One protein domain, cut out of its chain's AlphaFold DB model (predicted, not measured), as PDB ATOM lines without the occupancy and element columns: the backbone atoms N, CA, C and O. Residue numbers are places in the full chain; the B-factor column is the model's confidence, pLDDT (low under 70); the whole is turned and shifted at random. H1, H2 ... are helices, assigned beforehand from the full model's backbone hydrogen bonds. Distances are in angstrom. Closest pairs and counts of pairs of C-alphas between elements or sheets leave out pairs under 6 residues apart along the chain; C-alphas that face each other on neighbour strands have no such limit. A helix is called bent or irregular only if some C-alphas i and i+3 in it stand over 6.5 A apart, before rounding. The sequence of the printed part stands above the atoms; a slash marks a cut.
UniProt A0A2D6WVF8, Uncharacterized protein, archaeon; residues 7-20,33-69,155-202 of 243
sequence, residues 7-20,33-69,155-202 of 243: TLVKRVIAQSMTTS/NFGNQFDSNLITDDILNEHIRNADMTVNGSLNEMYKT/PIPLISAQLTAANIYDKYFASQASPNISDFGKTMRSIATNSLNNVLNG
ATOM      1  N   THR A   7     175.614 165.232 152.230       87.00
ATOM      2  CA  THR A   7     175.791 163.801 151.953       87.00
ATOM      3  C   THR A   7     176.071 163.536 150.475       87.00
ATOM      4  O   THR A   7     176.960 162.746 150.151       87.00
ATOM      5  N   LEU A   8     175.375 164.231 149.567       87.88
ATOM      6  CA  LEU A   8     175.615 164.110 148.130       87.88
ATOM      7  C   LEU A   8     177.010 164.620 147.750       87.88
ATOM      8  O   LEU A   8     177.708 163.961 146.983       87.88
ATOM      9  N   VAL A   9     177.448 165.747 148.319       88.62
ATOM     10  CA  VAL A   9     178.800 166.280 148.075       88.62
ATOM     11  C   VAL A   9     179.869 165.303 148.562       88.62
ATOM     12  O   VAL A   9     180.789 164.981 147.810       88.62
ATOM     13  N   LYS A  10     179.720 164.773 149.784       87.06
ATOM     14  CA  LYS A  10     180.627 163.760 150.351       87.06
ATOM     15  C   LYS A  10     180.703 162.524 149.447       87.06
ATOM     16  O   LYS A  10     181.799 162.040 149.176       87.06
ATOM     17  N   ARG A  11     179.570 162.068 148.898       83.38
ATOM     18  CA  ARG A  11     179.522 160.953 147.937       83.38
ATOM     19  C   ARG A  11     180.246 161.267 146.629       83.38
ATOM     20  O   ARG A  11     181.001 160.424 146.160       83.38
ATOM     21  N   VAL A  12     180.049 162.453 146.050       85.38
ATOM     22  CA  VAL A  12     180.734 162.864 144.808       85.38
ATOM     23  C   VAL A  12     182.250 162.903 145.015       85.38
ATOM     24  O   VAL A  12     182.995 162.372 144.189       85.38
ATOM     25  N   ILE A  13     182.707 163.454 146.142       83.00
ATOM     26  CA  ILE A  13     184.127 163.453 146.516       83.00
ATOM     27  C   ILE A  13     184.629 162.006 146.654       83.00
ATOM     28  O   ILE A  13     185.589 161.631 145.983       83.00
ATOM     29  N   ALA A  14     183.951 161.163 147.436       78.00
ATOM     30  CA  ALA A  14     184.361 159.776 147.664       78.00
ATOM     31  C   ALA A  14     184.397 158.934 146.373       78.00
ATOM     32  O   ALA A  14     185.374 158.226 146.117       78.00
ATOM     33  N   GLN A  15     183.370 159.041 145.523       75.38
ATOM     34  CA  GLN A  15     183.321 158.351 144.233       75.38
ATOM     35  C   GLN A  15     184.509 158.759 143.369       75.38
ATOM     36  O   GLN A  15     185.210 157.907 142.836       75.38
ATOM     37  N   SER A  16     184.781 160.058 143.274       68.75
ATOM     38  CA  SER A  16     185.877 160.526 142.440       68.75
ATOM     39  C   SER A  16     187.255 160.052 142.914       68.75
ATOM     40  O   SER A  16     188.067 159.642 142.087       68.75
ATOM     41  N   MET A  17     187.488 160.008 144.231       67.19
ATOM     42  CA  MET A  17     188.744 159.523 144.817       67.19
ATOM     43  C   MET A  17     188.934 158.011 144.647       67.19
ATOM     44  O   MET A  17     190.064 157.545 144.520       67.19
ATOM     45  N   THR A  18     187.845 157.240 144.624       64.56
ATOM     46  CA  THR A  18     187.887 155.777 144.447       64.56
ATOM     47  C   THR A  18     187.967 155.359 142.980       64.56
ATOM     48  O   THR A  18     188.623 154.372 142.669       64.56
ATOM     49  N   THR A  19     187.394 156.133 142.052       54.62
ATOM     50  CA  THR A  19     187.500 155.870 140.604       54.62
ATOM     51  C   THR A  19     188.874 156.189 139.997       54.62
ATOM     52  O   THR A  19     189.095 155.905 138.825       54.62
ATOM     53  N   SER A  20     189.811 156.758 140.765       44.34
ATOM     54  CA  SER A  20     191.192 157.026 140.323       44.34
ATOM     55  C   SER A  20     192.183 155.875 140.566       44.34
ATOM     56  O   SER A  20     193.385 156.068 140.383       44.34
ATOM     57  N   ASN A  33     191.095 152.964 154.367       41.84
ATOM     58  CA  ASN A  33     190.748 154.292 154.883       41.84
ATOM     59  C   ASN A  33     190.884 155.528 153.972       41.84
ATOM     60  O   ASN A  33     190.493 156.608 154.409       41.84
ATOM     61  N   PHE A  34     191.309 155.426 152.710       41.62
ATOM     62  CA  PHE A  34     191.189 156.562 151.779       41.62
ATOM     63  C   PHE A  34     189.771 156.644 151.193       41.62
ATOM     64  O   PHE A  34     189.346 155.757 150.460       41.62
ATOM     65  N   GLY A  35     189.036 157.709 151.532       44.53
ATOM     66  CA  GLY A  35     187.701 158.004 150.986       44.53
ATOM     67  C   GLY A  35     186.508 157.440 151.769       44.53
ATOM     68  O   GLY A  35     185.380 157.825 151.482       44.53
ATOM     69  N   ASN A  36     186.734 156.591 152.782       42.78
ATOM     70  CA  ASN A  36     185.656 156.042 153.623       42.78
ATOM     71  C   ASN A  36     185.289 156.940 154.811       42.78
ATOM     72  O   ASN A  36     184.178 156.851 155.328       42.78
ATOM     73  N   GLN A  37     186.210 157.797 155.257       52.22
ATOM     74  CA  GLN A  37     185.981 158.747 156.341       52.22
ATOM     75  C   GLN A  37     186.446 160.128 155.894       52.22
ATOM     76  O   GLN A  37     187.600 160.329 155.520       52.22
ATOM     77  N   PHE A  38     185.512 161.071 155.885       53.19
ATOM     78  CA  PHE A  38     185.810 162.480 155.697       53.19
ATOM     79  C   PHE A  38     186.288 163.014 157.048       53.19
ATOM     80  O   PHE A  38     185.545 162.903 158.023       53.19
ATOM     81  N   ASP A  39     187.516 163.535 157.131       57.00
ATOM     82  CA  ASP A  39     188.012 164.125 158.377       57.00
ATOM     83  C   ASP A  39     187.245 165.425 158.643       57.00
ATOM     84  O   ASP A  39     187.560 166.496 158.113       57.00
ATOM     85  N   SER A  40     186.179 165.304 159.432       58.47
ATOM     86  CA  SER A  40     185.266 166.393 159.785       58.47
ATOM     87  C   SER A  40     185.963 167.531 160.529       58.47
ATOM     88  O   SER A  40     185.420 168.632 160.602       58.47
ATOM     89  N   ASN A  41     187.178 167.299 161.040       59.12
ATOM     90  CA  ASN A  41     187.971 168.323 161.709       59.12
ATOM     91  C   ASN A  41     188.590 169.331 160.731       59.12
ATOM     92  O   ASN A  41     188.812 170.479 161.112       59.12
ATOM     93  N   LEU A  42     188.875 168.933 159.484       70.50
ATOM     94  CA  LEU A  42     189.498 169.820 158.492       70.50
ATOM     95  C   LEU A  42     188.457 170.635 157.713       70.50
ATOM     96  O   LEU A  42     188.674 171.810 157.416       70.50
ATOM     97  N   ILE A  43     187.332 170.005 157.370       79.00
ATOM     98  CA  ILE A  43     186.234 170.627 156.630       79.00
ATOM     99  C   ILE A  43     184.960 170.421 157.446       79.00
ATOM    100  O   ILE A  43     184.335 169.361 157.399       79.00
ATOM    101  N   THR A  44     184.596 171.451 158.204       85.12
ATOM    102  CA  THR A  44     183.364 171.463 158.996       85.12
ATOM    103  C   THR A  44     182.137 171.538 158.087       85.12
ATOM    104  O   THR A  44     182.204 172.057 156.965       85.12
ATOM    105  N   ASP A  45     180.987 171.052 158.566       84.81
ATOM    106  CA  ASP A  45     179.743 171.098 157.787       84.81
ATOM    107  C   ASP A  45     179.314 172.548 157.466       84.81
ATOM    108  O   ASP A  45     178.709 172.793 156.423       84.81
ATOM    109  N   ASP A  46     179.703 173.535 158.281       87.56
ATOM    110  CA  ASP A  46     179.474 174.960 158.003       87.56
ATOM    111  C   ASP A  46     180.233 175.450 156.766       87.56
ATOM    112  O   ASP A  46     179.654 176.105 155.897       87.56
ATOM    113  N   ILE A  47     181.513 175.087 156.650       88.00
ATOM    114  CA  ILE A  47     182.346 175.410 155.483       88.00
ATOM    115  C   ILE A  47     181.782 174.718 154.241       88.00
ATOM    116  O   ILE A  47     181.678 175.325 153.173       88.00
ATOM    117  N   LEU A  48     181.380 173.453 154.378       88.94
ATOM    118  CA  LEU A  48     180.742 172.700 153.302       88.94
ATOM    119  C   LEU A  48     179.466 173.408 152.822       88.94
ATOM    120  O   LEU A  48     179.311 173.652 151.627       88.94
ATOM    121  N   ASN A  49     178.600 173.819 153.748       91.88
ATOM    122  CA  ASN A  49     177.375 174.557 153.449       91.88
ATOM    123  C   ASN A  49     177.644 175.925 152.804       91.88
ATOM    124  O   ASN A  49     176.885 176.345 151.927       91.88
ATOM    125  N   GLU A  50     178.709 176.627 153.194       92.69
ATOM    126  CA  GLU A  50     179.137 177.871 152.543       92.69
ATOM    127  C   GLU A  50     179.539 177.626 151.081       92.69
ATOM    128  O   GLU A  50     179.087 178.331 150.175       92.69
ATOM    129  N   HIS A  51     180.334 176.587 150.822       92.62
ATOM    130  CA  HIS A  51     180.741 176.231 149.463       92.62
ATOM    131  C   HIS A  51     179.565 175.775 148.589       92.62
ATOM    132  O   HIS A  51     179.541 176.125 147.406       92.62
ATOM    133  N   ILE A  52     178.576 175.083 149.167       94.88
ATOM    134  CA  ILE A  52     177.320 174.749 148.479       94.88
ATOM    135  C   ILE A  52     176.591 176.033 148.067       94.88
ATOM    136  O   ILE A  52     176.234 176.189 146.901       94.88
ATOM    137  N   ARG A  53     176.449 177.014 148.971       94.88
ATOM    138  CA  ARG A  53     175.803 178.302 148.642       94.88
ATOM    139  C   ARG A  53     176.518 179.034 147.506       94.88
ATOM    140  O   ARG A  53     175.859 179.564 146.614       94.88
ATOM    141  N   ASN A  54     177.850 179.032 147.503       93.75
ATOM    142  CA  ASN A  54     178.642 179.654 146.437       93.75
ATOM    143  C   ASN A  54     178.444 178.947 145.081       93.75
ATOM    144  O   ASN A  54     178.323 179.603 144.041       93.75
ATOM    145  N   ALA A  55     178.367 177.612 145.084       94.19
ATOM    146  CA  ALA A  55     178.034 176.835 143.892       94.19
ATOM    147  C   ALA A  55     176.617 177.159 143.389       94.19
ATOM    148  O   ALA A  55     176.426 177.415 142.199       94.19
ATOM    149  N   ASP A  56     175.641 177.250 144.289       94.69
ATOM    150  CA  ASP A  56     174.251 177.556 143.938       94.69
ATOM    151  C   ASP A  56     174.078 178.967 143.382       94.69
ATOM    152  O   ASP A  56     173.302 179.169 142.448       94.69
ATOM    153  N   MET A  57     174.817 179.951 143.903       94.69
ATOM    154  CA  MET A  57     174.854 181.301 143.331       94.69
ATOM    155  C   MET A  57     175.346 181.284 141.882       94.69
ATOM    156  O   MET A  57     174.798 181.994 141.042       94.69
ATOM    157  N   THR A  58     176.332 180.436 141.578       93.94
ATOM    158  CA  THR A  58     176.854 180.267 140.215       93.94
ATOM    159  C   THR A  58     175.800 179.635 139.304       93.94
ATOM    160  O   THR A  58     175.513 180.168 138.234       93.94
ATOM    161  N   VAL A  59     175.155 178.553 139.759       94.69
ATOM    162  CA  VAL A  59     174.067 177.885 139.023       94.69
ATOM    163  C   VAL A  59     172.898 178.842 138.776       94.69
ATOM    164  O   VAL A  59     172.382 178.917 137.661       94.69
ATOM    165  N   ASN A  60     172.507 179.620 139.786       94.56
ATOM    166  CA  ASN A  60     171.452 180.623 139.667       94.56
ATOM    167  C   ASN A  60     171.806 181.727 138.684       94.56
ATOM    168  O   ASN A  60     170.972 182.079 137.856       94.56
ATOM    169  N   GLY A  61     173.037 182.239 138.745       93.56
ATOM    170  CA  GLY A  61     173.523 183.251 137.813       93.56
ATOM    171  C   GLY A  61     173.386 182.799 136.362       93.56
ATOM    172  O   GLY A  61     172.906 183.566 135.534       93.56
ATOM    173  N   SER A  62     173.718 181.539 136.070       92.62
ATOM    174  CA  SER A  62     173.582 181.000 134.717       92.62
ATOM    175  C   SER A  62     172.134 180.696 134.318       92.62
ATOM    176  O   SER A  62     171.751 180.950 133.183       92.62
ATOM    177  N   LEU A  63     171.308 180.150 135.218       91.56
ATOM    178  CA  LEU A  63     169.946 179.712 134.874       91.56
ATOM    179  C   LEU A  63     168.895 180.827 134.885       91.56
ATOM    180  O   LEU A  63     167.807 180.619 134.342       91.56
ATOM    181  N   ASN A  64     169.195 181.991 135.469       91.81
ATOM    182  CA  ASN A  64     168.251 183.106 135.590       91.81
ATOM    183  C   ASN A  64     167.735 183.629 134.236       91.81
ATOM    184  O   ASN A  64     166.653 184.207 134.163       91.81
ATOM    185  N   GLU A  65     168.478 183.404 133.152       87.00
ATOM    186  CA  GLU A  65     168.053 183.784 131.801       87.00
ATOM    187  C   GLU A  65     166.866 182.945 131.295       87.00
ATOM    188  O   GLU A  65     166.029 183.443 130.543       87.00
ATOM    189  N   MET A  66     166.754 181.684 131.729       88.00
ATOM    190  CA  MET A  66     165.747 180.736 131.229       88.00
ATOM    191  C   MET A  66     164.694 180.345 132.259       88.00
ATOM    192  O   MET A  66     163.547 180.081 131.896       88.00
ATOM    193  N   TYR A  67     165.066 180.273 133.534       91.12
ATOM    194  CA  TYR A  67     164.208 179.820 134.624       91.12
ATOM    195  C   TYR A  67     164.130 180.874 135.718       91.12
ATOM    196  O   TYR A  67     165.065 181.633 135.958       91.12
ATOM    197  N   LYS A  68     162.991 180.915 136.409       91.00
ATOM    198  CA  LYS A  68     162.823 181.757 137.586       91.00
ATOM    199  C   LYS A  68     163.698 181.193 138.700       91.00
ATOM    200  O   LYS A  68     163.413 180.116 139.217       91.00
ATOM    201  N   THR A  69     164.744 181.928 139.054       90.88
ATOM    202  CA  THR A  69     165.645 181.581 140.158       90.88
ATOM    203  C   THR A  69     165.247 182.342 141.437       90.88
ATOM    204  O   THR A  69     164.685 183.439 141.341       90.88
ATOM    205  N   PRO A 155     169.466 167.775 136.317       93.38
ATOM    206  CA  PRO A 155     170.707 167.387 137.004       93.38
ATOM    207  C   PRO A 155     171.211 168.404 138.057       93.38
ATOM    208  O   PRO A 155     172.391 168.384 138.413       93.38
ATOM    209  N   ILE A 156     170.372 169.326 138.541       94.69
ATOM    210  CA  ILE A 156     170.804 170.481 139.352       94.69
ATOM    211  C   ILE A 156     171.527 170.096 140.655       94.69
ATOM    212  O   ILE A 156     172.615 170.640 140.879       94.69
ATOM    213  N   PRO A 157     171.025 169.153 141.486       93.12
ATOM    214  CA  PRO A 157     171.750 168.720 142.683       93.12
ATOM    215  C   PRO A 157     173.161 168.223 142.378       93.12
ATOM    216  O   PRO A 157     174.102 168.517 143.112       93.12
ATOM    217  N   LEU A 158     173.323 167.490 141.272       92.94
ATOM    218  CA  LEU A 158     174.611 166.932 140.875       92.94
ATOM    219  C   LEU A 158     175.576 168.026 140.405       92.94
ATOM    220  O   LEU A 158     176.741 168.004 140.790       92.94
ATOM    221  N   ILE A 159     175.095 169.003 139.629       94.81
ATOM    222  CA  ILE A 159     175.899 170.157 139.194       94.81
ATOM    223  C   ILE A 159     176.395 170.943 140.411       94.81
ATOM    224  O   ILE A 159     177.589 171.225 140.516       94.81
ATOM    225  N   SER A 160     175.497 171.263 141.349       95.44
ATOM    226  CA  SER A 160     175.860 171.972 142.582       95.44
ATOM    227  C   SER A 160     176.873 171.171 143.407       95.44
ATOM    228  O   SER A 160     177.901 171.713 143.826       95.44
ATOM    229  N   ALA A 161     176.671 169.856 143.546       92.88
ATOM    230  CA  ALA A 161     177.598 168.991 144.268       92.88
ATOM    231  C   ALA A 161     178.989 168.917 143.614       92.88
ATOM    232  O   ALA A 161     179.996 168.994 144.314       92.88
ATOM    233  N   GLN A 162     179.064 168.822 142.283       92.94
ATOM    234  CA  GLN A 162     180.326 168.792 141.532       92.94
ATOM    235  C   GLN A 162     181.094 170.114 141.626       92.94
ATOM    236  O   GLN A 162     182.307 170.107 141.838       92.94
ATOM    237  N   LEU A 163     180.402 171.253 141.512       93.75
ATOM    238  CA  LEU A 163     181.014 172.574 141.689       93.75
ATOM    239  C   LEU A 163     181.512 172.770 143.125       93.75
ATOM    240  O   LEU A 163     182.612 173.279 143.333       93.75
ATOM    241  N   THR A 164     180.736 172.318 144.109       92.69
ATOM    242  CA  THR A 164     181.128 172.351 145.523       92.69
ATOM    243  C   THR A 164     182.376 171.505 145.761       92.69
ATOM    244  O   THR A 164     183.348 171.996 146.335       92.69
ATOM    245  N   ALA A 165     182.381 170.260 145.276       89.81
ATOM    246  CA  ALA A 165     183.516 169.351 145.391       89.81
ATOM    247  C   ALA A 165     184.781 169.938 144.749       89.81
ATOM    248  O   ALA A 165     185.848 169.900 145.361       89.81
ATOM    249  N   ALA A 166     184.661 170.542 143.562       89.81
ATOM    250  CA  ALA A 166     185.774 171.211 142.895       89.81
ATOM    251  C   ALA A 166     186.329 172.379 143.724       89.81
ATOM    252  O   ALA A 166     187.535 172.453 143.947       89.81
ATOM    253  N   ASN A 167     185.454 173.255 144.228       89.62
ATOM    254  CA  ASN A 167     185.853 174.430 145.005       89.62
ATOM    255  C   ASN A 167     186.529 174.061 146.331       89.62
ATOM    256  O   ASN A 167     187.511 174.691 146.721       89.62
ATOM    257  N   ILE A 168     186.010 173.045 147.027       87.50
ATOM    258  CA  ILE A 168     186.620 172.532 148.258       87.50
ATOM    259  C   ILE A 168     187.986 171.937 147.939       87.50
ATOM    260  O   ILE A 168     188.968 172.242 148.615       87.50
ATOM    261  N   TYR A 169     188.075 171.126 146.885       83.62
ATOM    262  CA  TYR A 169     189.337 170.496 146.541       83.62
ATOM    263  C   TYR A 169     190.406 171.525 146.161       83.62
ATOM    264  O   TYR A 169     191.529 171.462 146.656       83.62
ATOM    265  N   ASP A 170     190.053 172.515 145.341       81.62
ATOM    266  CA  ASP A 170     190.966 173.592 144.959       81.62
ATOM    267  C   ASP A 170     191.419 174.408 146.186       81.62
ATOM    268  O   ASP A 170     192.584 174.775 146.295       81.62
ATOM    269  N   LYS A 171     190.545 174.658 147.165       81.81
ATOM    270  CA  LYS A 171     190.909 175.446 148.353       81.81
ATOM    271  C   LYS A 171     191.815 174.693 149.333       81.81
ATOM    272  O   LYS A 171     192.727 175.298 149.892       81.81
ATOM    273  N   TYR A 172     191.561 173.404 149.557       77.62
ATOM    274  CA  TYR A 172     192.227 172.630 150.614       77.62
ATOM    275  C   TYR A 172     193.373 171.745 150.114       77.62
ATOM    276  O   TYR A 172     194.266 171.419 150.892       77.62
ATOM    277  N   PHE A 173     193.381 171.378 148.830       71.31
ATOM    278  CA  PHE A 173     194.348 170.428 148.272       71.31
ATOM    279  C   PHE A 173     195.197 171.009 147.131       71.31
ATOM    280  O   PHE A 173     196.203 170.402 146.761       71.31
ATOM    281  N   ALA A 174     194.888 172.207 146.605       60.69
ATOM    282  CA  ALA A 174     195.724 172.831 145.570       60.69
ATOM    283  C   ALA A 174     197.102 173.299 146.068       60.69
ATOM    284  O   ALA A 174     197.955 173.621 145.248       60.69
ATOM    285  N   SER A 175     197.389 173.250 147.375       52.94
ATOM    286  CA  SER A 175     198.753 173.460 147.886       52.94
ATOM    287  C   SER A 175     199.769 172.432 147.357       52.94
ATOM    288  O   SER A 175     200.967 172.612 147.561       52.94
ATOM    289  N   GLN A 176     199.314 171.360 146.694       55.34
ATOM    290  CA  GLN A 176     200.160 170.332 146.080       55.34
ATOM    291  C   GLN A 176     200.380 170.514 144.565       55.34
ATOM    292  O   GLN A 176     201.245 169.843 144.006       55.34
ATOM    293  N   ALA A 177     199.647 171.408 143.888       51.72
ATOM    294  CA  ALA A 177     199.731 171.596 142.438       51.72
ATOM    295  C   ALA A 177     199.878 173.085 142.084       51.72
ATOM    296  O   ALA A 177     199.031 173.908 142.408       51.72
ATOM    297  N   SER A 178     200.968 173.442 141.402       44.38
ATOM    298  CA  SER A 178     201.144 174.757 140.773       44.38
ATOM    299  C   SER A 178     200.695 174.644 139.314       44.38
ATOM    300  O   SER A 178     201.301 173.847 138.596       44.38
ATOM    301  N   PRO A 179     199.704 175.409 138.812       58.75
ATOM    302  CA  PRO A 179     198.937 176.502 139.426       58.75
ATOM    303  C   PRO A 179     197.790 175.981 140.311       58.75
ATOM    304  O   PRO A 179     197.404 174.838 140.135       58.75
ATOM    305  N   ASN A 180     197.232 176.828 141.195       59.06
ATOM    306  CA  ASN A 180     196.193 176.557 142.222       59.06
ATOM    307  C   ASN A 180     194.832 175.991 141.716       59.06
ATOM    308  O   ASN A 180     193.766 176.368 142.199       59.06
ATOM    309  N   ILE A 181     194.837 175.143 140.698       64.88
ATOM    310  CA  ILE A 181     193.706 174.434 140.121       64.88
ATOM    311  C   ILE A 181     194.158 172.987 140.020       64.88
ATOM    312  O   ILE A 181     195.060 172.676 139.239       64.88
ATOM    313  N   SER A 182     193.535 172.101 140.789       70.44
ATOM    314  CA  SER A 182     193.830 170.684 140.632       70.44
ATOM    315  C   SER A 182     193.212 170.163 139.330       70.44
ATOM    316  O   SER A 182     192.150 170.623 138.891       70.44
ATOM    317  N   ASP A 183     193.845 169.169 138.702       78.19
ATOM    318  CA  ASP A 183     193.254 168.480 137.546       78.19
ATOM    319  C   ASP A 183     191.892 167.866 137.909       78.19
ATOM    320  O   ASP A 183     190.953 167.861 137.107       78.19
ATOM    321  N   PHE A 184     191.741 167.450 139.167       79.25
ATOM    322  CA  PHE A 184     190.467 167.039 139.735       79.25
ATOM    323  C   PHE A 184     189.412 168.164 139.711       79.25
ATOM    324  O   PHE A 184     188.331 167.994 139.148       79.25
ATOM    325  N   GLY A 185     189.719 169.347 140.249       82.88
ATOM    326  CA  GLY A 185     188.803 170.489 140.252       82.88
ATOM    327  C   GLY A 185     188.441 170.931 138.832       82.88
ATOM    328  O   GLY A 185     187.283 171.242 138.541       82.88
ATOM    329  N   LYS A 186     189.407 170.873 137.908       86.19
ATOM    330  CA  LYS A 186     189.203 171.165 136.483       86.19
ATOM    331  C   LYS A 186     188.239 170.181 135.814       86.19
ATOM    332  O   LYS A 186     187.338 170.620 135.096       86.19
ATOM    333  N   THR A 187     188.402 168.877 136.041       87.75
ATOM    334  CA  THR A 187     187.512 167.850 135.466       87.75
ATOM    335  C   THR A 187     186.089 167.975 136.005       87.75
ATOM    336  O   THR A 187     185.151 168.032 135.210       87.75
ATOM    337  N   MET A 188     185.914 168.134 137.320       89.06
ATOM    338  CA  MET A 188     184.589 168.317 137.930       89.06
ATOM    339  C   MET A 188     183.887 169.585 137.433       89.06
ATOM    340  O   MET A 188     182.714 169.532 137.059       89.06
ATOM    341  N   ARG A 189     184.605 170.713 137.328       90.75
ATOM    342  CA  ARG A 189     184.058 171.948 136.736       90.75
ATOM    343  C   ARG A 189     183.670 171.761 135.273       90.75
ATOM    344  O   ARG A 189     182.627 172.265 134.862       90.75
ATOM    345  N   SER A 190     184.467 171.033 134.492       92.56
ATOM    346  CA  SER A 190     184.145 170.750 133.089       92.56
ATOM    347  C   SER A 190     182.867 169.918 132.954       92.56
ATOM    348  O   SER A 190     181.990 170.287 132.174       92.56
ATOM    349  N   ILE A 191     182.710 168.858 133.755       92.44
ATOM    350  CA  ILE A 191     181.500 168.017 133.759       92.44
ATOM    351  C   ILE A 191     180.269 168.835 134.175       92.44
ATOM    352  O   ILE A 191     179.245 168.799 133.487       92.44
ATOM    353  N   ALA A 192     180.381 169.618 135.249       93.38
ATOM    354  CA  ALA A 192     179.300 170.474 135.731       93.38
ATOM    355  C   ALA A 192     178.892 171.523 134.684       93.38
ATOM    356  O   ALA A 192     177.706 171.700 134.411       93.38
ATOM    357  N   THR A 193     179.870 172.167 134.037       93.75
ATOM    358  CA  THR A 193     179.630 173.173 132.988       93.75
ATOM    359  C   THR A 193     178.981 172.550 131.755       93.75
ATOM    360  O   THR A 193     178.061 173.131 131.190       93.75
ATOM    361  N   ASN A 194     179.395 171.346 131.350       94.69
ATOM    362  CA  ASN A 194     178.769 170.630 130.236       94.69
ATOM    363  C   ASN A 194     177.302 170.292 130.536       94.69
ATOM    364  O   ASN A 194     176.433 170.515 129.694       94.69
ATOM    365  N   SER A 195     177.013 169.805 131.746       93.81
ATOM    366  CA  SER A 195     175.643 169.531 132.194       93.81
ATOM    367  C   SER A 195     174.797 170.804 132.254       93.81
ATOM    368  O   SER A 195     173.656 170.810 131.795       93.81
ATOM    369  N   LEU A 196     175.367 171.908 132.738       93.75
ATOM    370  CA  LEU A 196     174.697 173.204 132.782       93.75
ATOM    371  C   LEU A 196     174.428 173.753 131.372       93.75
ATOM    372  O   LEU A 196     173.319 174.198 131.086       93.75
ATOM    373  N   ASN A 197     175.384 173.623 130.451       93.44
ATOM    374  CA  ASN A 197     175.202 173.976 129.043       93.44
ATOM    375  C   ASN A 197     174.124 173.122 128.367       93.44
ATOM    376  O   ASN A 197     173.404 173.620 127.507       93.44
ATOM    377  N   ASN A 198     173.966 171.849 128.738       92.19
ATOM    378  CA  ASN A 198     172.863 171.028 128.232       92.19
ATOM    379  C   ASN A 198     171.495 171.560 128.693       92.19
ATOM    380  O   ASN A 198     170.546 171.547 127.906       92.19
ATOM    381  N   VAL A 199     171.400 172.081 129.920       91.50
ATOM    382  CA  VAL A 199     170.188 172.756 130.414       91.50
ATOM    383  C   VAL A 199     169.955 174.075 129.670       91.50
ATOM    384  O   VAL A 199     168.839 174.317 129.207       91.50
ATOM    385  N   LEU A 200     171.001 174.894 129.489       89.25
ATOM    386  CA  LEU A 200     170.911 176.182 128.785       89.25
ATOM    387  C   LEU A 200     170.532 176.034 127.306       89.25
ATOM    388  O   LEU A 200     169.705 176.769 126.779       89.25
ATOM    389  N   ASN A 201     171.074 175.023 126.634       88.50
ATOM    390  CA  ASN A 201     170.735 174.724 125.243       88.50
ATOM    391  C   ASN A 201     169.363 174.043 125.092       88.50
ATOM    392  O   ASN A 201     168.983 173.660 123.988       88.50
ATOM    393  N   GLY A 202     168.634 173.824 126.193       83.31
ATOM    394  CA  GLY A 202     167.323 173.180 126.188       83.31
ATOM    395  C   GLY A 202     167.344 171.680 125.878       83.31
ATOM    396  O   GLY A 202     166.273 171.098 125.724       83.31
TER     397      GLY A 202
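Overview. This is residues 7 to 20, 33 to 69 and 155 to 202 of the 243 residues of an uncharacterized protein of archaeon (UniProt A0A2D6WVF8). A helical hairpin, H3 and H4, makes the core, and H1 and H2 cross H3 on two sides of it. The 99 printed residues, with four named helices in the order H1, H2, H3, H4 and no named strand, are all helix in class. The whole is compact, with a radius of gyration of the C-alphas of 13.9 A and spans of 42 by 27 by 23 A.

Along the chain. H1, residues 7 to 18, begins at C-alpha 7 (175.791, 163.801, 151.953) and is 16.3 A long. H2, residues 45 to 63, measures 26.4 A. H3, residues 156 to 176, measures 30.1 A; it has a kink of 42 degrees near residue 170 and is irregular, with C-alphas 172 and 175 7.1 A apart. H4, residues 183 to 200, measures 25.2 A and ends at C-alpha 200 (170.911, 176.182, 128.785).

Arrangement. H3, the hub, touches H4 at a shallow tilt of 22 degrees, opposite ways; their closest C-alphas, Ala 166 and Gly 185, are 4.1 A apart. H1 touches H3 with residues 8 to 13 alone, at a steep tilt of 56 degrees, closest at C-alphas 9 and 161, 4.8 A. H2 touches H3 at a steep tilt of 57 degrees, closest at C-alphas 52 and 164, 5.4 A. Every O i to N i+4 pair is within hydrogen-bond range in H1, H2 and H4, and 15 of 17 in H3.

Size, cuts and confidence. The printed part has two cuts: residues 21 to 32 of the chain are not printed, and C-alphas 20 and 33 across that cut are 14.8 A apart; residues 70 to 154 are not printed either, and C-alphas 69 and 155 across that cut are 15.4 A apart. Residues 16 to 20, 33 to 41 and 174 to 181 have pLDDT under 70.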